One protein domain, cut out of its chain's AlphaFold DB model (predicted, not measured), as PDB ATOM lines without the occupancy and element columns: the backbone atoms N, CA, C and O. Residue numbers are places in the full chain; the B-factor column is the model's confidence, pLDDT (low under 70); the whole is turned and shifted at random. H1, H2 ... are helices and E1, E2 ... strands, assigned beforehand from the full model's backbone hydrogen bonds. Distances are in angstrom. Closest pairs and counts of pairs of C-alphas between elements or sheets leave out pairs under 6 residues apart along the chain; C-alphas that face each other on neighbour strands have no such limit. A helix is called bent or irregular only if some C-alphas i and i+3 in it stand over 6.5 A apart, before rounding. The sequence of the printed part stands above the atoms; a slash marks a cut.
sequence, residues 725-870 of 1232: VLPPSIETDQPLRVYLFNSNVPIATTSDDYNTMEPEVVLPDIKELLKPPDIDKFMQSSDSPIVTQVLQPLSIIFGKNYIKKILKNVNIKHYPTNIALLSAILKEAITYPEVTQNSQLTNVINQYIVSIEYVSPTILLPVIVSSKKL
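AT A GLANCE: This is residues 725 to 870 of the 1232 residues of an uncharacterized protein of Atta colombica (UniProt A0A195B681). A small three-stranded sheet, E2 E1 E3, makes one end of the domain, and the long arm H6a crosses one of its faces. From there H6a reaches back to the other end, where H2 and H4 pack on it and the short H3 and H5 join them; past the sheet the helix bends into a second arm, H6b. The printed part has 146 residues with three named strands followed by six named helices, E1 E2 E3 H1 H2 H3 H4 H5 H6; the sheet, in the order E2 E1 E3, is antiparallel and the class is mostly helix. The whole is compact, with a radius of gyration of the C-alphas of 15.3 A and spans of 40 by 37 by 24 A.

IN THESE COORDINATES: E1 is residues 736 to 740, 12.9 A long, beginning at C-alpha 736 (44.690, 52.972, 24.765); E2 is 746 to 749 and E3 is 760 to 763. H6, residues 839 to 868, was assigned as one helix by its hydrogen bonds but is bent: C-alphas 858 and 861 are 6.5 A apart. Its arms are H6a, 839 to 858, 28.6 A, and H6b, 861 to 868, 10.7 A, ending at C-alpha 868 (25.860, 59.753, 15.933). H2, 785 to 798, 19.4 A, is only just irregular, with C-alphas 789 and 792 6.7 A apart. H4 is 818 to 829, 16.2 A; H1 is 766 to 769, H3 802 to 806 and H5 833 to 836.

HOW THE PARTS SIT: E1 and E2 form a hairpin, with N 737 and O 749 2.8 A apart, within hydrogen-bond range. E1 and E3 are antiparallel, with N 738 and O 761 at 2.8 A. H6a is on the sheet at a height of 8.6 A, making two layers, a helix on one face of a sheet. H2 only grazes the sheet, with residues 785 to 787. H2 touches H6a, closest C-alphas Val 790 and Ile 845 at 6.7 A, at a steep tilt of 53 degrees, opposite ways. H4 touches H6a, closest C-alphas Leu 826 and Ile 845 at 6.3 A, at 38 degrees, only just steep, opposite ways. H3 touches H4, closest C-alphas Ile 806 and Ala 829 at 6.0 A. H1 and H4 only just touch, with 3 pairs of C-alphas within 8 A, the closest Leu 769 and Ile 819 at 5.0 A. H5 and H6a only just touch, with 3 such pairs, and only at the corner, closest C-alphas Thr 836 and Thr 842 at 5.8 A. H6b touches no helix. Every O i to N i+4 pair is within hydrogen-bond range in H3, H4 and H6b, against 8 of 10 in H2 and 15 of 16 in H6a; H1 and H5 are too short for such a pair.

THE WHOLE: The C-alphas farthest apart are those of Gln 837 and Lys 869, 46.3 A. The printed part has no cut; the links H1 to H2 and H3 to H4 are long. The mean pLDDT of the printed part is 83.3; residues under 70 are 725 to 730, 742 to 744, 752 to 759, 780 to 783 and 809.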
ATOM      1  N   VAL A 725      52.834  63.600  17.833       34.41
ATOM      2  CA  VAL A 725      51.645  63.540  16.977       34.41
ATOM      3  C   VAL A 725      50.700  62.445  17.489       34.41
ATOM      4  O   VAL A 725      51.134  61.461  18.083       34.41
ATOM      5  N   LEU A 726      49.391  62.630  17.306       39.91
ATOM      6  CA  LEU A 726      48.378  61.626  17.616       39.91
ATOM      7  C   LEU A 726      48.396  60.560  16.514       39.91
ATOM      8  O   LEU A 726      48.526  60.896  15.338       39.91
ATOM      9  N   PRO A 727      48.308  59.274  16.868       46.50
ATOM     10  CA  PRO A 727      48.729  58.211  15.984       46.50
ATOM     11  C   PRO A 727      47.625  57.787  15.014       46.50
ATOM     12  O   PRO A 727      46.435  57.822  15.335       46.50
ATOM     13  N   PRO A 728      48.017  57.271  13.843       44.25
ATOM     14  CA  PRO A 728      47.111  56.988  12.742       44.25
ATOM     15  C   PRO A 728      46.434  55.608  12.844       44.25
ATOM     16  O   PRO A 728      46.164  54.956  11.829       44.25
ATOM     17  N   SER A 729      46.248  55.120  14.066       53.66
ATOM     18  CA  SER A 729      45.790  53.771  14.396       53.66
ATOM     19  C   SER A 729      45.286  53.766  15.836       53.66
ATOM     20  O   SER A 729      46.055  53.577  16.781       53.66
ATOM     21  N   ILE A 730      43.990  54.027  15.990       64.62
ATOM     22  CA  ILE A 730      43.275  53.880  17.254       64.62
ATOM     23  C   ILE A 730      42.199  52.825  17.020       64.62
ATOM     24  O   ILE A 730      41.103  53.119  16.541       64.62
ATOM     25  N   GLU A 731      42.536  51.569  17.295       70.25
ATOM     26  CA  GLU A 731      41.572  50.480  17.192       70.25
ATOM     27  C   GLU A 731      40.617  50.503  18.391       70.25
ATOM     28  O   GLU A 731      41.027  50.398  19.542       70.25
ATOM     29  N   THR A 732      39.313  50.613  18.124       73.56
ATOM     30  CA  THR A 732      38.245  50.740  19.144       73.56
ATOM     31  C   THR A 732      38.179  49.607  20.181       73.56
ATOM     32  O   THR A 732      37.479  49.726  21.182       73.56
ATOM     33  N   ASP A 733      38.842  48.496  19.880       75.88
ATOM     34  CA  ASP A 733      38.875  47.198  20.548       75.88
ATOM     35  C   ASP A 733      40.297  46.813  21.013       75.88
ATOM     36  O   ASP A 733      40.511  45.688  21.462       75.88
ATOM     37  N   GLN A 734      41.255  47.743  20.945       82.94
ATOM     38  CA  GLN A 734      42.570  47.626  21.578       82.94
ATOM     39  C   GLN A 734      42.693  48.624  22.752       82.94
ATOM     40  O   GLN A 734      42.069  49.688  22.715       82.94
ATOM     41  N   PRO A 735      43.486  48.320  23.801       87.12
ATOM     42  CA  PRO A 735      43.748  49.250  24.902       87.12
ATOM     43  C   PRO A 735      44.431  50.544  24.437       87.12
ATOM     44  O   PRO A 735      45.319  50.513  23.586       87.12
ATOM     45  N   LEU A 736      44.070  51.675  25.045       86.38
ATOM     46  CA  LEU A 736      44.690  52.972  24.765       86.38
ATOM     47  C   LEU A 736      45.952  53.167  25.622       86.38
ATOM     48  O   LEU A 736      45.873  53.304  26.842       86.38
ATOM     49  N   ARG A 737      47.118  53.220  24.976       87.25
ATOM     50  CA  ARG A 737      48.439  53.487  25.564       87.25
ATOM     51  C   ARG A 737      48.761  54.978  25.472       87.25
ATOM     52  O   ARG A 737      48.919  55.498  24.369       87.25
ATOM     53  N   VAL A 738      48.858  55.672  26.605       86.94
ATOM     54  CA  VAL A 738      49.135  57.116  26.674       86.94
ATOM     55  C   VAL A 738      50.551  57.367  27.194       86.94
ATOM     56  O   VAL A 738      50.879  56.967  28.309       86.94
ATOM     57  N   TYR A 739      51.383  58.054  26.412       84.75
ATOM     58  CA  TYR A 739      52.751  58.437  26.778       84.75
ATOM     59  C   TYR A 739      52.795  59.905  27.215       84.75
ATOM     60  O   TYR A 739      52.273  60.784  26.520       84.75
ATOM     61  N   LEU A 740      53.402  60.173  28.376       81.56
ATOM     62  CA  LEU A 740      53.405  61.489  29.026       81.56
ATOM     63  C   LEU A 740      54.789  62.162  28.949       81.56
ATOM     64  O   LEU A 740      55.555  62.148  29.915       81.56
ATOM     65  N   PHE A 741      55.079  62.779  27.800       72.88
ATOM     66  CA  PHE A 741      56.375  63.389  27.489       72.88
ATOM     67  C   PHE A 741      56.733  64.606  28.347       72.88
ATOM     68  O   PHE A 741      55.904  65.476  28.630       72.88
ATOM     69  N   ASN A 742      58.033  64.744  28.637       65.88
ATOM     70  CA  ASN A 742      58.617  65.896  29.343       65.88
ATOM     71  C   ASN A 742      58.379  67.252  28.637       65.88
ATOM     72  O   ASN A 742      58.420  68.303  29.275       65.88
ATOM     73  N   SER A 743      58.092  67.245  27.333       59.81
ATOM     74  CA  SER A 743      57.699  68.417  26.534       59.81
ATOM     75  C   SER A 743      56.252  68.889  26.779       59.81
ATOM     76  O   SER A 743      55.841  69.913  26.235       59.81
ATOM     77  N   ASN A 744      55.498  68.231  27.671       65.56
ATOM     78  CA  ASN A 744      54.129  68.580  28.087       65.56
ATOM     79  C   ASN A 744      53.065  68.436  26.981       65.56
ATOM     80  O   ASN A 744      52.078  69.178  26.966       65.56
ATOM     81  N   VAL A 745      53.252  67.480  26.068       70.50
ATOM     82  CA  VAL A 745      52.243  67.077  25.079       70.50
ATOM     83  C   VAL A 745      52.115  65.550  25.118       70.50
ATOM     84  O   VAL A 745      53.098  64.869  24.832       70.50
ATOM     85  N   PRO A 746      50.963  64.980  25.512       77.50
ATOM     86  CA  PRO A 746      50.769  63.532  25.459       77.50
ATOM     87  C   PRO A 746      50.646  62.998  24.021       77.50
ATOM     88  O   PRO A 746      50.268  63.738  23.109       77.50
ATOM     89  N   ILE A 747      50.882  61.693  23.852       75.75
ATOM     90  CA  ILE A 747      50.450  60.874  22.699       75.75
ATOM     91  C   ILE A 747      49.575  59.743  23.240       75.75
ATOM     92  O   ILE A 747      49.901  59.200  24.289       75.75
ATOM     93  N   ALA A 748      48.519  59.342  22.526       78.25
ATOM     94  CA  ALA A 748      47.697  58.178  22.875       78.25
ATOM     95  C   ALA A 748      47.494  57.239  21.667       78.25
ATOM     96  O   ALA A 748      46.862  57.642  20.695       78.25
ATOM     97  N   THR A 749      48.025  56.011  21.727       77.94
ATOM     98  CA  THR A 749      48.051  54.995  20.647       77.94
ATOM     99  C   THR A 749      47.374  53.688  21.050       77.94
ATOM    100  O   THR A 749      47.077  53.492  22.224       77.94
ATOM    101  N   THR A 750      47.175  52.766  20.103       74.81
ATOM    102  CA  THR A 750      46.922  51.345  20.416       74.81
ATOM    103  C   THR A 750      48.035  50.393  19.950       74.81
ATOM    104  O   THR A 750      48.044  49.240  20.364       74.81
ATOM    105  N   SER A 751      49.007  50.855  19.149       71.62
ATOM    106  CA  SER A 751      50.145  50.027  18.701       71.62
ATOM    107  C   SER A 751      51.141  49.749  19.836       71.62
ATOM    108  O   SER A 751      51.527  50.651  20.582       71.62
ATOM    109  N   ASP A 752      51.599  48.496  19.907       68.25
ATOM    110  CA  ASP A 752      52.620  47.999  20.841       68.25
ATOM    111  C   ASP A 752      54.066  48.349  20.417       68.25
ATOM    112  O   ASP A 752      55.005  48.129  21.181       68.25
ATOM    113  N   ASP A 753      54.281  48.890  19.212       61.53
ATOM    114  CA  ASP A 753      55.619  49.081  18.625       61.53
ATOM    115  C   ASP A 753      56.402  50.264  19.233       61.53
ATOM    116  O   ASP A 753      57.593  50.453  18.951       61.53
ATOM    117  N   TYR A 754      55.750  51.072  20.074       61.62
ATOM    118  CA  TYR A 754      56.257  52.349  20.582       61.62
ATOM    119  C   TYR A 754      57.265  52.184  21.738       61.62
ATOM    120  O   TYR A 754      57.001  52.486  22.900       61.62
ATOM    121  N   ASN A 755      58.465  51.694  21.411       54.72
ATOM    122  CA  ASN A 755      59.561  51.477  22.361       54.72
ATOM    123  C   ASN A 755      60.172  52.796  22.891       54.72
ATOM    124  O   ASN A 755      61.235  53.230  22.449       54.72
ATOM    125  N   THR A 756      59.527  53.408  23.885       59.16
ATOM    126  CA  THR A 756      60.045  54.560  24.646       59.16
ATOM    127  C   THR A 756      60.405  54.192  26.087       59.16
ATOM    128  O   THR A 756      59.712  53.405  26.719       59.16
ATOM    129  N   MET A 757      61.435  54.833  26.656       61.38
ATOM    130  CA  MET A 757      61.773  54.740  28.094       61.38
ATOM    131  C   MET A 757      60.871  55.608  29.002       61.38
ATOM    132  O   MET A 757      61.208  55.862  30.157       61.38
ATOM    133  N   GLU A 758      59.761  56.119  28.473       67.75
ATOM    134  CA  GLU A 758      58.917  57.127  29.117       67.75
ATOM    135  C   GLU A 758      57.707  56.521  29.853       67.75
ATOM    136  O   GLU A 758      57.324  55.382  29.575       67.75
ATOM    137  N   PRO A 759      57.099  57.245  30.818       64.81
ATOM    138  CA  PRO A 759      55.943  56.749  31.560       64.81
ATOM    139  C   PRO A 759      54.721  56.527  30.655       64.81
ATOM    140  O   PRO A 759      54.107  57.476  30.163       64.81
ATOM    141  N   GLU A 760      54.357  55.255  30.501       86.44
ATOM    142  CA  GLU A 760      53.146  54.776  29.834       86.44
ATOM    143  C   GLU A 760      51.975  54.647  30.823       86.44
ATOM    144  O   GLU A 760      52.114  54.090  31.916       86.44
ATOM    145  N   VAL A 761      50.797  55.105  30.407       89.56
ATOM    146  CA  VAL A 761      49.518  54.944  31.102       89.56
ATOM    147  C   VAL A 761      48.572  54.164  30.191       89.56
ATOM    148  O   VAL A 761      48.188  54.658  29.135       89.56
ATOM    149  N   VAL A 762      48.178  52.949  30.585       90.69
ATOM    150  CA  VAL A 762      47.307  52.091  29.760       90.69
ATOM    151  C   VAL A 762      45.869  52.131  30.270       90.69
ATOM    152  O   VAL A 762      45.556  51.636  31.355       90.69
ATOM    153  N   LEU A 763      44.983  52.696  29.456       90.94
ATOM    154  CA  LEU A 763      43.534  52.684  29.631       90.94
ATOM    155  C   LEU A 763      42.904  51.478  28.895       90.94
ATOM    156  O   LEU A 763      43.479  50.981  27.924       90.94
ATOM    157  N   PRO A 764      41.714  51.009  29.320       90.38
ATOM    158  CA  PRO A 764      40.897  50.058  28.557       90.38
ATOM    159  C   PRO A 764      40.577  50.517  27.125       90.38
ATOM    160  O   PRO A 764      40.760  51.683  26.771       90.38
ATOM    161  N   ASP A 765      40.064  49.595  26.307       87.50
ATOM    162  CA  ASP A 765      39.599  49.889  24.951       87.50
ATOM    163  C   ASP A 765      38.369  50.817  24.932       87.50
ATOM    164  O   ASP A 765      37.619  50.929  25.906       87.50
ATOM    165  N   ILE A 766      38.138  51.488  23.800       87.25
ATOM    166  CA  ILE A 766      37.089  52.513  23.667       87.25
ATOM    167  C   ILE A 766      35.684  51.925  23.874       87.25
ATOM    168  O   ILE A 766      34.827  52.588  24.467       87.25
ATOM    169  N   LYS A 767      35.440  50.682  23.430       86.81
ATOM    170  CA  LYS A 767      34.154  50.006  23.652       86.81
ATOM    171  C   LYS A 767      33.913  49.780  25.142       86.81
ATOM    172  O   LYS A 767      32.794  49.973  25.598       86.81
ATOM    173  N   GLU A 768      34.919  49.372  25.913       89.25
ATOM    174  CA  GLU A 768      34.793  49.220  27.366       89.25
ATOM    175  C   GLU A 768      34.697  50.565  28.096       89.25
ATOM    176  O   GLU A 768      33.898  50.688  29.022       89.25
ATOM    177  N   LEU A 769      35.416  51.604  27.661       91.56
ATOM    178  CA  LEU A 769      35.335  52.944  28.259       91.56
ATOM    179  C   LEU A 769      33.941  53.584  28.130       91.56
ATOM    180  O   LEU A 769      33.461  54.183  29.096       91.56
ATOM    181  N   LEU A 770      33.277  53.443  26.975       91.88
ATOM    182  CA  LEU A 770      31.979  54.075  26.680       91.88
ATOM    183  C   LEU A 770      30.746  53.200  27.010       91.88
ATOM    184  O   LEU A 770      29.610  53.630  26.788       91.88
ATOM    185  N   LYS A 771      30.936  51.999  27.579       90.75
ATOM    186  CA  LYS A 771      29.847  51.155  28.118       90.75
ATOM    187  C   LYS A 771      29.278  51.702  29.437       90.75
ATOM    188  O   LYS A 771      30.017  52.329  30.199       90.75
ATOM    189  N   PRO A 772      28.007  51.398  29.775       89.69
ATOM    190  CA  PRO A 772      27.451  51.643  31.108       89.69
ATOM    191  C   PRO A 772      28.182  50.834  32.200       89.69
ATOM    192  O   PRO A 772      28.479  49.659  31.974       89.69
ATOM    193  N   PRO A 773      28.427  51.397  33.400       88.44
ATOM    194  CA  PRO A 773      29.238  50.734  34.420       88.44
ATOM    195  C   PRO A 773      28.476  49.679  35.244       88.44
ATOM    196  O   PRO A 773      27.492  49.983  35.923       88.44
ATOM    197  N   ASP A 774      29.000  48.448  35.287       85.81
ATOM    198  CA  ASP A 774      28.645  47.436  36.297       85.81
ATOM    199  C   ASP A 774      29.520  47.639  37.546       85.81
ATOM    200  O   ASP A 774      30.711  47.339  37.542       85.81
ATOM    201  N   ILE A 775      28.931  48.144  38.633       80.62
ATOM    202  CA  ILE A 775      29.628  48.446  39.898       80.62
ATOM    203  C   ILE A 775      30.261  47.193  40.507       80.62
ATOM    204  O   ILE A 775      31.376  47.243  41.030       80.62
ATOM    205  N   ASP A 776      29.541  46.071  40.458       76.25
ATOM    206  CA  ASP A 776      29.941  44.835  41.126       76.25
ATOM    207  C   ASP A 776      30.991  44.069  40.301       76.25
ATOM    208  O   ASP A 776      31.628  43.156  40.832       76.25
ATOM    209  N   LYS A 777      31.231  44.484  39.043       75.06
ATOM    210  CA  LYS A 777      32.292  43.982  38.148       75.06
ATOM    211  C   LYS A 777      33.237  45.056  37.587       75.06
ATOM    212  O   LYS A 777      33.970  44.757  36.650       75.06
ATOM    213  N   PHE A 778      33.257  46.272  38.135       79.25
ATOM    214  CA  PHE A 778      33.926  47.430  37.519       79.25
ATOM    215  C   PHE A 778      35.395  47.145  37.146       79.25
ATOM    216  O   PHE A 778      36.233  46.942  38.026       79.25
ATOM    217  N   MET A 779      35.673  47.075  35.836       71.12
ATOM    218  CA  MET A 779      36.945  46.666  35.206       71.12
ATOM    219  C   MET A 779      37.507  45.276  35.596       71.12
ATOM    220  O   MET A 779      38.592  44.906  35.146       71.12
ATOM    221  N   GLN A 780      36.780  44.458  36.370       65.00
ATOM    222  CA  GLN A 780      37.260  43.188  36.950       65.00
ATOM    223  C   GLN A 780      37.568  42.085  35.927       65.00
ATOM    224  O   GLN A 780      38.238  41.114  36.269       65.00
ATOM    225  N   SER A 781      37.075  42.200  34.694       55.78
ATOM    226  CA  SER A 781      37.366  41.271  33.595       55.78
ATOM    227  C   SER A 781      38.632  41.622  32.805       55.78
ATOM    228  O   SER A 781      38.912  40.959  31.810       55.78
ATOM    229  N   SER A 782      39.380  42.652  33.215       57.47
ATOM    230  CA  SER A 782      40.612  43.080  32.550       57.47
ATOM    231  C   SER A 782      41.840  42.873  33.442       57.47
ATOM    232  O   SER A 782      41.896  43.386  34.558       57.47
ATOM    233  N   ASP A 783      42.876  42.221  32.909       65.31
ATOM    234  CA  ASP A 783      44.232  42.210  33.486       65.31
ATOM    235  C   ASP A 783      44.955  43.561  33.250       65.31
ATOM    236  O   ASP A 783      46.162  43.619  33.015       65.31
ATOM    237  N   SER A 784      44.209  44.672  33.237       78.88
ATOM    238  CA  SER A 784      44.707  45.976  32.797       78.88
ATOM    239  C   SER A 784      45.575  46.666  33.865       78.88
ATOM    240  O   SER A 784      45.331  46.521  35.073       78.88
ATOM    241  N   PRO A 785      46.577  47.474  33.463       87.44
ATOM    242  CA  PRO A 785      47.422  48.205  34.404       87.44
ATOM    243  C   PRO A 785      46.635  49.088  35.382       87.44
ATOM    244  O   PRO A 785      46.989  49.140  36.557       87.44
ATOM    245  N   ILE A 786      45.521  49.704  34.973       89.06
ATOM    246  CA  ILE A 786      44.720  50.542  35.879       89.06
ATOM    247  C   ILE A 786      44.073  49.753  37.034       89.06
ATOM    248  O   ILE A 786      43.975  50.255  38.158       89.06
ATOM    249  N   VAL A 787      43.680  48.495  36.799       87.75
ATOM    250  CA  VAL A 787      43.111  47.628  37.842       87.75
ATOM    251  C   VAL A 787      44.161  47.320  38.905       87.75
ATOM    252  O   VAL A 787      43.892  47.471  40.095       87.75
ATOM    253  N   THR A 788      45.368  46.943  38.484       88.38
ATOM    254  CA  THR A 788      46.448  46.513  39.388       88.38
ATOM    255  C   THR A 788      47.174  47.682  40.059       88.38
ATOM    256  O   THR A 788      47.496  47.602  41.244       88.38
ATOM    257  N   GLN A 789      47.399  48.787  39.342       90.69
ATOM    258  CA  GLN A 789      48.147  49.948  39.837       90.69
ATOM    259  C   GLN A 789      47.292  50.954  40.622       90.69
ATOM    260  O   GLN A 789      47.845  51.704  41.424       90.69
ATOM    261  N   VAL A 790      45.967  50.991  40.410       92.56
ATOM    262  CA  VAL A 790      45.084  52.002  41.024       92.56
ATOM    263  C   VAL A 790      43.880  51.394  41.740       92.56
ATOM    264  O   VAL A 790      43.734  51.579  42.952       92.56
ATOM    265  N   LEU A 791      43.012  50.657  41.039       91.06
ATOM    266  CA  LEU A 791      41.739  50.206  41.622       91.06
ATOM    267  C   LEU A 791      41.946  49.179  42.749       91.06
ATOM    268  O   LEU A 791      41.247  49.222  43.762       91.06
ATOM    269  N   GLN A 792      42.940  48.297  42.625       90.62
ATOM    270  CA  GLN A 792      43.313  47.343  43.668       90.62
ATOM    271  C   GLN A 792      43.892  48.039  44.919       90.62
ATOM    272  O   GLN A 792      43.370  47.773  46.004       90.62
ATOM    273  N   PRO A 793      44.873  48.964  44.836       93.75
ATOM    274  CA  PRO A 793      45.274  49.804  45.968       93.75
ATOM    275  C   PRO A 793      44.121  50.567  46.640       93.75
ATOM    276  O   PRO A 793      44.009  50.528  47.866       93.75
ATOM    277  N   LEU A 794      43.209  51.183  45.878       93.12
ATOM    278  CA  LEU A 794      42.023  51.848  46.445       93.12
ATOM    279  C   LEU A 794      41.085  50.850  47.155       93.12
ATOM    280  O   LEU A 794      40.564  51.143  48.232       93.12
ATOM    281  N   SER A 795      40.919  49.643  46.608       91.25
ATOM    282  CA  SER A 795      40.160  48.547  47.231       91.25
ATOM    283  C   SER A 795      40.848  47.964  48.479       91.25
ATOM    284  O   SER A 795      40.168  47.461  49.373       91.25
ATOM    285  N   ILE A 796      42.174  48.082  48.608       92.62
ATOM    286  CA  ILE A 796      42.912  47.746  49.838       92.62
ATOM    287  C   ILE A 796      42.691  48.824  50.910       92.62
ATOM    288  O   ILE A 796      42.370  48.481  52.047       92.62
ATOM    289  N   ILE A 797      42.801  50.109  50.553       93.50
ATOM    290  CA  ILE A 797      42.625  51.242  51.481       93.50
ATOM    291  C   ILE A 797      41.183  51.308  52.008       93.50
ATOM    292  O   ILE A 797      40.948  51.357  53.216       93.50
ATOM    293  N   PHE A 798      40.193  51.280  51.113       92.06
ATOM    294  CA  PHE A 798      38.787  51.485  51.473       92.06
ATOM    295  C   PHE A 798      37.989  50.176  51.624       92.06
ATOM    296  O   PHE A 798      36.862  50.196  52.137       92.06
ATOM    297  N   GLY A 799      38.547  49.025  51.249       89.69
ATOM    298  CA  GLY A 799      37.859  47.731  51.231       89.69
ATOM    299  C   GLY A 799      36.963  47.539  49.999       89.69
ATOM    300  O   GLY A 799      36.775  48.444  49.190       89.69
ATOM    301  N   LYS A 800      36.323  46.364  49.891       83.69
ATOM    302  CA  LYS A 800      35.547  45.932  48.704       83.69
ATOM    303  C   LYS A 800      34.487  46.924  48.191       83.69
ATOM    304  O   LYS A 800      34.180  46.911  47.008       83.69
ATOM    305  N   ASN A 801      33.959  47.797  49.050       84.88
ATOM    306  CA  ASN A 801      32.965  48.819  48.691       84.88
ATOM    307  C   ASN A 801      33.597  50.200  48.388       84.88
ATOM    308  O   ASN A 801      32.938  51.220  48.596       84.88
ATOM    309  N   TYR A 802      34.864  50.252  47.950       87.44
ATOM    310  CA  TYR A 802      35.645  51.489  47.788       87.44
ATOM    311  C   TYR A 802      34.912  52.577  46.990       87.44
ATOM    312  O   TYR A 802      34.797  53.695  47.483       87.44
ATOM    313  N   ILE A 803      34.308  52.233  45.845       86.62
ATOM    314  CA  ILE A 803      33.546  53.161  44.988       86.62
ATOM    315  C   ILE A 803      32.482  53.927  45.794       86.62
ATOM    316  O   ILE A 803      32.430  55.153  45.753       86.62
ATOM    317  N   LYS A 804      31.668  53.221  46.592       86.88
ATOM    318  CA  LYS A 804      30.582  53.821  47.394       86.88
ATOM    319  C   LYS A 804      31.103  54.661  48.570       86.88
ATOM    320  O   LYS A 804      30.404  55.571  49.008       86.88
ATOM    321  N   LYS A 805      32.309  54.368  49.075       88.31
ATOM    322  CA  LYS A 805      32.969  55.133  50.149       88.31
ATOM    323  C   LYS A 805      33.621  56.419  49.646       88.31
ATOM    324  O   LYS A 805      33.431  57.449  50.283       88.31
ATOM    325  N   ILE A 806      34.358  56.339  48.536       90.00
ATOM    326  CA  ILE A 806      35.012  57.480  47.880       90.00
ATOM    327  C   ILE A 806      33.928  58.442  47.387       90.00
ATOM    328  O   ILE A 806      33.852  59.574  47.839       90.00
ATOM    329  N   LEU A 807      32.980  57.948  46.583       88.12
ATOM    330  CA  LEU A 807      31.878  58.750  46.045       88.12
ATOM    331  C   LEU A 807      30.731  58.983  47.050       88.12
ATOM    332  O   LEU A 807      29.614  59.258  46.631       88.12
ATOM    333  N   LYS A 808      30.956  58.835  48.366       85.62
ATOM    334  CA  LYS A 808      30.031  59.238  49.456       85.62
ATOM    335  C   LYS A 808      28.548  58.829  49.262       85.62
ATOM    336  O   LYS A 808      27.638  59.560  49.644       85.62
ATOM    337  N   ASN A 809      28.296  57.631  48.722       67.31
ATOM    338  CA  ASN A 809      26.977  57.103  48.315       67.31
ATOM    339  C   ASN A 809      26.226  57.870  47.196       67.31
ATOM    340  O   ASN A 809      25.006  57.735  47.090       67.31
ATOM    341  N   VAL A 810      26.914  58.618  46.325       73.19
ATOM    342  CA  VAL A 810      26.321  59.152  45.085       73.19
ATOM    343  C   VAL A 810      25.696  58.011  44.274       73.19
ATOM    344  O   VAL A 810      26.292  56.950  44.075       73.19
ATOM    345  N   ASN A 811      24.466  58.230  43.811       79.69
ATOM    346  CA  ASN A 811      23.737  57.298  42.957       79.69
ATOM    347  C   ASN A 811      24.494  57.108  41.631       79.69
ATOM    348  O   ASN A 811      24.610  58.053  40.857       79.69
ATOM    349  N   ILE A 812      24.961  55.886  41.356       78.81
ATOM    350  CA  ILE A 812      25.821  55.581  40.201       78.81
ATOM    351  C   ILE A 812      25.126  55.844  38.854       78.81
ATOM    352  O   ILE A 812      25.807  56.028  37.856       78.81
ATOM    353  N   LYS A 813      23.792  55.985  38.811       82.44
ATOM    354  CA  LYS A 813      23.091  56.433  37.593       82.44
ATOM    355  C   LYS A 813      23.550  57.806  37.078       82.44
ATOM    356  O   LYS A 813      23.338  58.064  35.903       82.44
ATOM    357  N   HIS A 814      24.189  58.641  37.908       86.81
ATOM    358  CA  HIS A 814      24.818  59.892  37.460       86.81
ATOM    359  C   HIS A 814      26.127  59.686  36.680       86.81
ATOM    360  O   HIS A 814      26.653  60.639  36.129       86.81
ATOM    361  N   TYR A 815      26.657  58.462  36.609       91.25
ATOM    362  CA  TYR A 815      27.829  58.115  35.808       91.25
ATOM    363  C   TYR A 815      27.389  57.172  34.682       91.25
ATOM    364  O   TYR A 815      27.398  55.952  34.857       91.25
ATOM    365  N   PRO A 816      26.943  57.710  33.532       91.19
ATOM    366  CA  PRO A 816      26.379  56.902  32.452       91.19
ATOM    367  C   PRO A 816      27.402  55.996  31.750       91.19
ATOM    368  O   PRO A 816      26.979  55.077  31.052       91.19
ATOM    369  N   THR A 817      28.710  56.193  31.938       94.25
ATOM    370  CA  THR A 817      29.763  55.348  31.351       94.25
ATOM    371  C   THR A 817      30.801  54.889  32.382       94.25
ATOM    372  O   THR A 817      30.961  55.478  33.457       94.25
ATOM    373  N   ASN A 818      31.559  53.857  32.012       93.06
ATOM    374  CA  ASN A 818      32.758  53.408  32.707       93.06
ATOM    375  C   ASN A 818      33.807  54.530  32.853       93.06
ATOM    376  O   ASN A 818      34.357  54.692  33.943       93.06
ATOM    377  N   ILE A 819      34.065  55.325  31.804       94.44
ATOM    378  CA  ILE A 819      35.048  56.425  31.852       94.44
ATOM    379  C   ILE A 819      34.607  57.580  32.766       94.44
ATOM    380  O   ILE A 819      35.432  58.113  33.511       94.44
ATOM    381  N   ALA A 820      33.312  57.919  32.801       94.19
ATOM    382  CA  ALA A 820      32.778  58.918  33.729       94.19
ATOM    383  C   ALA A 820      32.903  58.457  35.189       94.19
ATOM    384  O   ALA A 820      33.376  59.214  36.039       94.19
ATOM    385  N   LEU A 821      32.537  57.199  35.476       93.44
ATOM    386  CA  LEU A 821      32.682  56.626  36.815       93.44
ATOM    387  C   LEU A 821      34.158  56.559  37.239       93.44
ATOM    388  O   LEU A 821      34.481  56.883  38.380       93.44
ATOM    389  N   LEU A 822      35.055  56.188  36.320       93.69
ATOM    390  CA  LEU A 822      36.496  56.166  36.563       93.69
ATOM    391  C   LEU A 822      37.030  57.560  36.913       93.69
ATOM    392  O   LEU A 822      37.643  57.720  37.965       93.69
ATOM    393  N   SER A 823      36.767  58.567  36.071       94.38
ATOM    394  CA  SER A 823      37.217  59.949  36.291       94.38
ATOM    395  C   SER A 823      36.760  60.474  37.657       94.38
ATOM    396  O   SER A 823      37.574  60.982  38.429       94.38
ATOM    397  N   ALA A 824      35.492  60.239  38.019       92.88
ATOM    398  CA  ALA A 824      34.948  60.613  39.322       92.88
ATOM    399  C   ALA A 824      35.647  59.898  40.493       92.88
ATOM    400  O   ALA A 824      36.013  60.550  41.469       92.88
ATOM    401  N   ILE A 825      35.882  58.579  40.403       93.81
ATOM    402  CA  ILE A 825      36.625  57.827  41.432       93.81
ATOM    403  C   ILE A 825      38.030  58.411  41.613       93.81
ATOM    404  O   ILE A 825      38.458  58.590  42.749       93.81
ATOM    405  N   LEU A 826      38.745  58.709  40.525       95.38
ATOM    406  CA  LEU A 826      40.121  59.206  40.584       95.38
ATOM    407  C   LEU A 826      40.203  60.633  41.146       95.38
ATOM    408  O   LEU A 826      40.965  60.868  42.087       95.38
ATOM    409  N   LYS A 827      39.400  61.562  40.607       94.12
ATOM    410  CA  LYS A 827      39.368  62.976  41.023       94.12
ATOM    411  C   LYS A 827      38.927  63.132  42.487       94.12
ATOM    412  O   LYS A 827      39.463  63.980  43.193       94.12
ATOM    413  N   GLU A 828      38.030  62.274  42.977       94.56
ATOM    414  CA  GLU A 828      37.606  62.268  44.385       94.56
ATOM    415  C   GLU A 828      38.596  61.525  45.305       94.56
ATOM    416  O   GLU A 828      38.838  61.966  46.430       94.56
ATOM    417  N   ALA A 829      39.226  60.430  44.857       94.25
ATOM    418  CA  ALA A 829      40.157  59.642  45.679       94.25
ATOM    419  C   ALA A 829      41.375  60.449  46.154       94.25
ATOM    420  O   ALA A 829      41.794  60.292  47.301       94.25
ATOM    421  N   ILE A 830      41.916  61.348  45.325       95.25
ATOM    422  CA  ILE A 830      43.045  62.217  45.708       95.25
ATOM    423  C   ILE A 830      42.691  63.267  46.774       95.25
ATOM    424  O   ILE A 830      43.588  63.929  47.289       95.25
ATOM    425  N   THR A 831      41.417  63.412  47.158       94.25
ATOM    426  CA  THR A 831      41.020  64.264  48.296       94.25
ATOM    427  C   THR A 831      41.222  63.581  49.656       94.25
ATOM    428  O   THR A 831      41.224  64.252  50.689       94.25
ATOM    429  N   TYR A 832      41.414  62.256  49.680       94.50
ATOM    430  CA  TYR A 832      41.501  61.475  50.913       94.50
ATOM    431  C   TYR A 832      42.927  61.469  51.503       94.50
ATOM    432  O   TYR A 832      43.893  61.168  50.785       94.50
ATOM    433  N   PRO A 833      43.099  61.730  52.816       93.25
ATOM    434  CA  PRO A 833      44.392  61.628  53.503       93.25
ATOM    435  C   PRO A 833      45.081  60.266  53.332       93.25
ATOM    436  O   PRO A 833      46.301  60.197  53.211       93.25
ATOM    437  N   GLU A 834      44.306  59.182  53.286       93.06
ATOM    438  CA  GLU A 834      44.800  57.810  53.142       93.06
ATOM    439  C   GLU A 834      45.412  57.533  51.758       93.06
ATOM    440  O   GLU A 834      46.263  56.654  51.625       93.06
ATOM    441  N   VAL A 835      45.004  58.288  50.731       93.94
ATOM    442  CA  VAL A 835      45.564  58.207  49.372       93.94
ATOM    443  C   VAL A 835      46.760  59.148  49.240       93.94
ATOM    444  O   VAL A 835      47.822  58.715  48.801       93.94
ATOM    445  N   THR A 836      46.627  60.400  49.691       92.38
ATOM    446  CA  THR A 836      47.678  61.432  49.573       92.38
ATOM    447  C   THR A 836      48.946  61.129  50.378       92.38
ATOM    448  O   THR A 836      50.033  61.550  49.987       92.38
ATOM    449  N   GLN A 837      48.849  60.342  51.456       93.00
ATOM    450  CA  GLN A 837      50.016  59.805  52.172       93.00
ATOM    451  C   GLN A 837      50.817  58.779  51.348       93.00
ATOM    452  O   GLN A 837      52.005  58.583  51.601       93.00
ATOM    453  N   ASN A 838      50.202  58.141  50.347       94.69
ATOM    454  CA  ASN A 838      50.883  57.276  49.391       94.69
ATOM    455  C   ASN A 838      51.236  58.082  48.130       94.69
ATOM    456  O   ASN A 838      50.459  58.172  47.175       94.69
ATOM    457  N   SER A 839      52.435  58.667  48.125       92.75
ATOM    458  CA  SER A 839      52.931  59.498  47.021       92.75
ATOM    459  C   SER A 839      53.026  58.747  45.687       92.75
ATOM    460  O   SER A 839      52.752  59.340  44.646       92.75
ATOM    461  N   GLN A 840      53.341  57.446  45.701       93.94
ATOM    462  CA  GLN A 840      53.382  56.622  44.490       93.94
ATOM    463  C   GLN A 840      51.980  56.448  43.893       93.94
ATOM    464  O   GLN A 840      51.781  56.736  42.715       93.94
ATOM    465  N   LEU A 841      50.997  56.038  44.706       94.00
ATOM    466  CA  LEU A 841      49.605  55.898  44.262       94.00
ATOM    467  C   LEU A 841      49.028  57.243  43.800       94.00
ATOM    468  O   LEU A 841      48.376  57.303  42.765       94.00
ATOM    469  N   THR A 842      49.318  58.326  44.524       95.31
ATOM    470  CA  THR A 842      48.895  59.685  44.152       95.31
ATOM    471  C   THR A 842      49.481  60.108  42.802       95.31
ATOM    472  O   THR A 842      48.756  60.638  41.963       95.31
ATOM    473  N   ASN A 843      50.765  59.831  42.545       93.06
ATOM    474  CA  ASN A 843      51.390  60.138  41.258       93.06
ATOM    475  C   ASN A 843      50.756  59.343  40.106       93.06
ATOM    476  O   ASN A 843      50.421  59.931  39.082       93.06
ATOM    477  N   VAL A 844      50.529  58.039  40.294       94.06
ATOM    478  CA  VAL A 844      49.877  57.192  39.281       94.06
ATOM    479  C   VAL A 844      48.432  57.643  39.030       94.06
ATOM    480  O   VAL A 844      48.029  57.764  37.876       94.06
ATOM    481  N   ILE A 845      47.657  57.974  40.071       95.25
ATOM    482  CA  ILE A 845      46.301  58.520  39.898       95.25
ATOM    483  C   ILE A 845      46.337  59.834  39.105       95.25
ATOM    484  O   ILE A 845      45.552  59.991  38.173       95.25
ATOM    485  N   ASN A 846      47.268  60.745  39.403       93.50
ATOM    486  CA  ASN A 846      47.419  61.993  38.649       93.50
ATOM    487  C   ASN A 846      47.784  61.744  37.174       93.50
ATOM    488  O   ASN A 846      47.237  62.406  36.294       93.50
ATOM    489  N   GLN A 847      48.651  60.766  36.886       92.38
ATOM    490  CA  GLN A 847      48.973  60.350  35.515       92.38
ATOM    491  C   GLN A 847      47.737  59.806  34.776       92.38
ATOM    492  O   GLN A 847      47.511  60.172  33.621       92.38
ATOM    493  N   TYR A 848      46.889  59.012  35.440       94.19
ATOM    494  CA  TYR A 848      45.608  58.571  34.874       94.19
ATOM    495  C   TYR A 848      44.610  59.723  34.683       94.19
ATOM    496  O   TYR A 848      43.973  59.773  33.636       94.19
ATOM    497  N   ILE A 849      44.497  60.676  35.617       93.38
ATOM    498  CA  ILE A 849      43.620  61.853  35.463       93.38
ATOM    499  C   ILE A 849      44.031  62.675  34.234       93.38
ATOM    500  O   ILE A 849      43.195  62.909  33.368       93.38
ATOM    501  N   VAL A 850      45.315  63.028  34.101       90.50
ATOM    502  CA  VAL A 850      45.827  63.776  32.934       90.50
ATOM    503  C   VAL A 850      45.614  62.999  31.631       90.50
ATOM    504  O   VAL A 850      45.253  63.586  30.614       90.50
ATOM    505  N   SER A 851      45.782  61.675  31.658       91.31
ATOM    506  CA  SER A 851      45.535  60.824  30.488       91.31
ATOM    507  C   SER A 851      44.057  60.801  30.089       91.31
ATOM    508  O   SER A 851      43.753  60.850  28.903       91.31
ATOM    509  N   ILE A 852      43.128  60.792  31.049       93.06
ATOM    510  CA  ILE A 852      41.680  60.857  30.790       93.06
ATOM    511  C   ILE A 852      41.271  62.242  30.274       93.06
ATOM    512  O   ILE A 852      40.527  62.322  29.297       93.06
ATOM    513  N   GLU A 853      41.771  63.320  30.884       89.62
ATOM    514  CA  GLU A 853      41.514  64.709  30.463       89.62
ATOM    515  C   GLU A 853      42.045  64.997  29.049       89.62
ATOM    516  O   GLU A 853      41.480  65.824  28.337       89.62
ATOM    517  N   TYR A 854      43.076  64.270  28.605       88.44
ATOM    518  CA  TYR A 854      43.567  64.287  27.227       88.44
ATOM    519  C   TYR A 854      42.739  63.392  26.285       88.44
ATOM    520  O   TYR A 854      42.234  63.867  25.272       88.44
ATOM    521  N   VAL A 855      42.559  62.107  26.619       90.06
ATOM    522  CA  VAL A 855      41.900  61.103  25.754       90.06
ATOM    523  C   VAL A 855      40.423  61.420  25.509       90.06
ATOM    524  O   VAL A 855      39.909  61.160  24.422       90.06
ATOM    525  N   SER A 856      39.733  61.997  26.493       92.31
ATOM    526  CA  SER A 856      38.313  62.339  26.378       92.31
ATOM    527  C   SER A 856      38.039  63.279  25.187       92.31
ATOM    528  O   SER A 856      37.388  62.833  24.237       92.31
ATOM    529  N   PRO A 857      38.580  64.515  25.145       89.69
ATOM    530  CA  PRO A 857      38.370  65.415  24.016       89.69
ATOM    531  C   PRO A 857      38.994  64.912  22.708       89.69
ATOM    532  O   PRO A 857      38.377  65.081  21.659       89.69
ATOM    533  N   THR A 858      40.196  64.318  22.729       85.12
ATOM    534  CA  THR A 858      40.934  64.018  21.486       85.12
ATOM    535  C   THR A 858      40.564  62.689  20.827       85.12
ATOM    536  O   THR A 858      40.848  62.522  19.645       85.12
ATOM    537  N   ILE A 859      39.961  61.739  21.553       86.06
ATOM    538  CA  ILE A 859      39.665  60.383  21.050       86.06
ATOM    539  C   ILE A 859      38.199  60.000  21.263       86.06
ATOM    540  O   ILE A 859      37.556  59.518  20.328       86.06
ATOM    541  N   LEU A 860      37.638  60.224  22.455       89.88
ATOM    542  CA  LEU A 860      36.263  59.794  22.740       89.88
ATOM    543  C   LEU A 860      35.226  60.700  22.059       89.88
ATOM    544  O   LEU A 860      34.278  60.184  21.463       89.88
ATOM    545  N   LEU A 861      35.422  62.025  22.056       90.31
ATOM    546  CA  LEU A 861      34.488  62.951  21.398       90.31
ATOM    547  C   LEU A 861      34.341  62.696  19.881       90.31
ATOM    548  O   LEU A 861      33.199  62.574  19.429       90.31
ATOM    549  N   PRO A 862      35.421  62.536  19.084       87.19
ATOM    550  CA  PRO A 862      35.307  62.186  17.665       87.19
ATOM    551  C   PRO A 862      34.592  60.853  17.413       87.19
ATOM    552  O   PRO A 862      33.814  60.747  16.460       87.19
ATOM    553  N   VAL A 863      34.793  59.847  18.275       83.44
ATOM    554  CA  VAL A 863      34.081  58.558  18.194       83.44
ATOM    555  C   VAL A 863      32.587  58.737  18.465       83.44
ATOM    556  O   VAL A 863      31.769  58.230  17.700       83.44
ATOM    557  N   ILE A 864      32.211  59.499  19.495       87.50
ATOM    558  CA  ILE A 864      30.808  59.789  19.827       87.50
ATOM    559  C   ILE A 864      30.116  60.538  18.678       87.50
ATOM    560  O   ILE A 864      29.047  60.116  18.229       87.50
ATOM    561  N   VAL A 865      30.745  61.595  18.154       86.44
ATOM    562  CA  VAL A 865      30.259  62.400  17.014       86.44
ATOM    563  C   VAL A 865      30.071  61.524  15.771       86.44
ATOM    564  O   VAL A 865      29.005  61.548  15.149       86.44
ATOM    565  N   SER A 866      31.049  60.666  15.469       79.69
ATOM    566  CA  SER A 866      30.977  59.718  14.351       79.69
ATOM    567  C   SER A 866      29.888  58.660  14.548       79.69
ATOM    568  O   SER A 866      29.123  58.394  13.624       79.69
ATOM    569  N   SER A 867      29.728  58.111  15.758       80.81
ATOM    570  CA  SER A 867      28.675  57.127  16.047       80.81
ATOM    571  C   SER A 867      27.268  57.708  15.899       80.81
ATOM    572  O   SER A 867      26.338  56.989  15.534       80.81
ATOM    573  N   LYS A 868      27.108  59.017  16.141       84.56
ATOM    574  CA  LYS A 868      25.860  59.753  15.933       84.56
ATOM    575  C   LYS A 868      25.608  60.101  14.461       84.56
ATOM    576  O   LYS A 868      24.465  60.401  14.136       84.56
ATOM    577  N   LYS A 869      26.619  59.987  13.590       81.06
ATOM    578  CA  LYS A 869      26.617  60.433  12.184       81.06
ATOM    579  C   LYS A 869      26.363  61.943  12.024       81.06
ATOM    580  O   LYS A 869      25.642  62.342  11.120       81.06
ATOM    581  N   LEU A 870      26.951  62.767  12.899       82.75
ATOM    582  CA  LEU A 870      26.909  64.230  12.748       82.75
ATOM    583  C   LEU A 870      27.914  64.661  11.666       82.75
ATOM    584  O   LEU A 870      29.078  64.249  11.709       82.75
TER     585      LEU A 870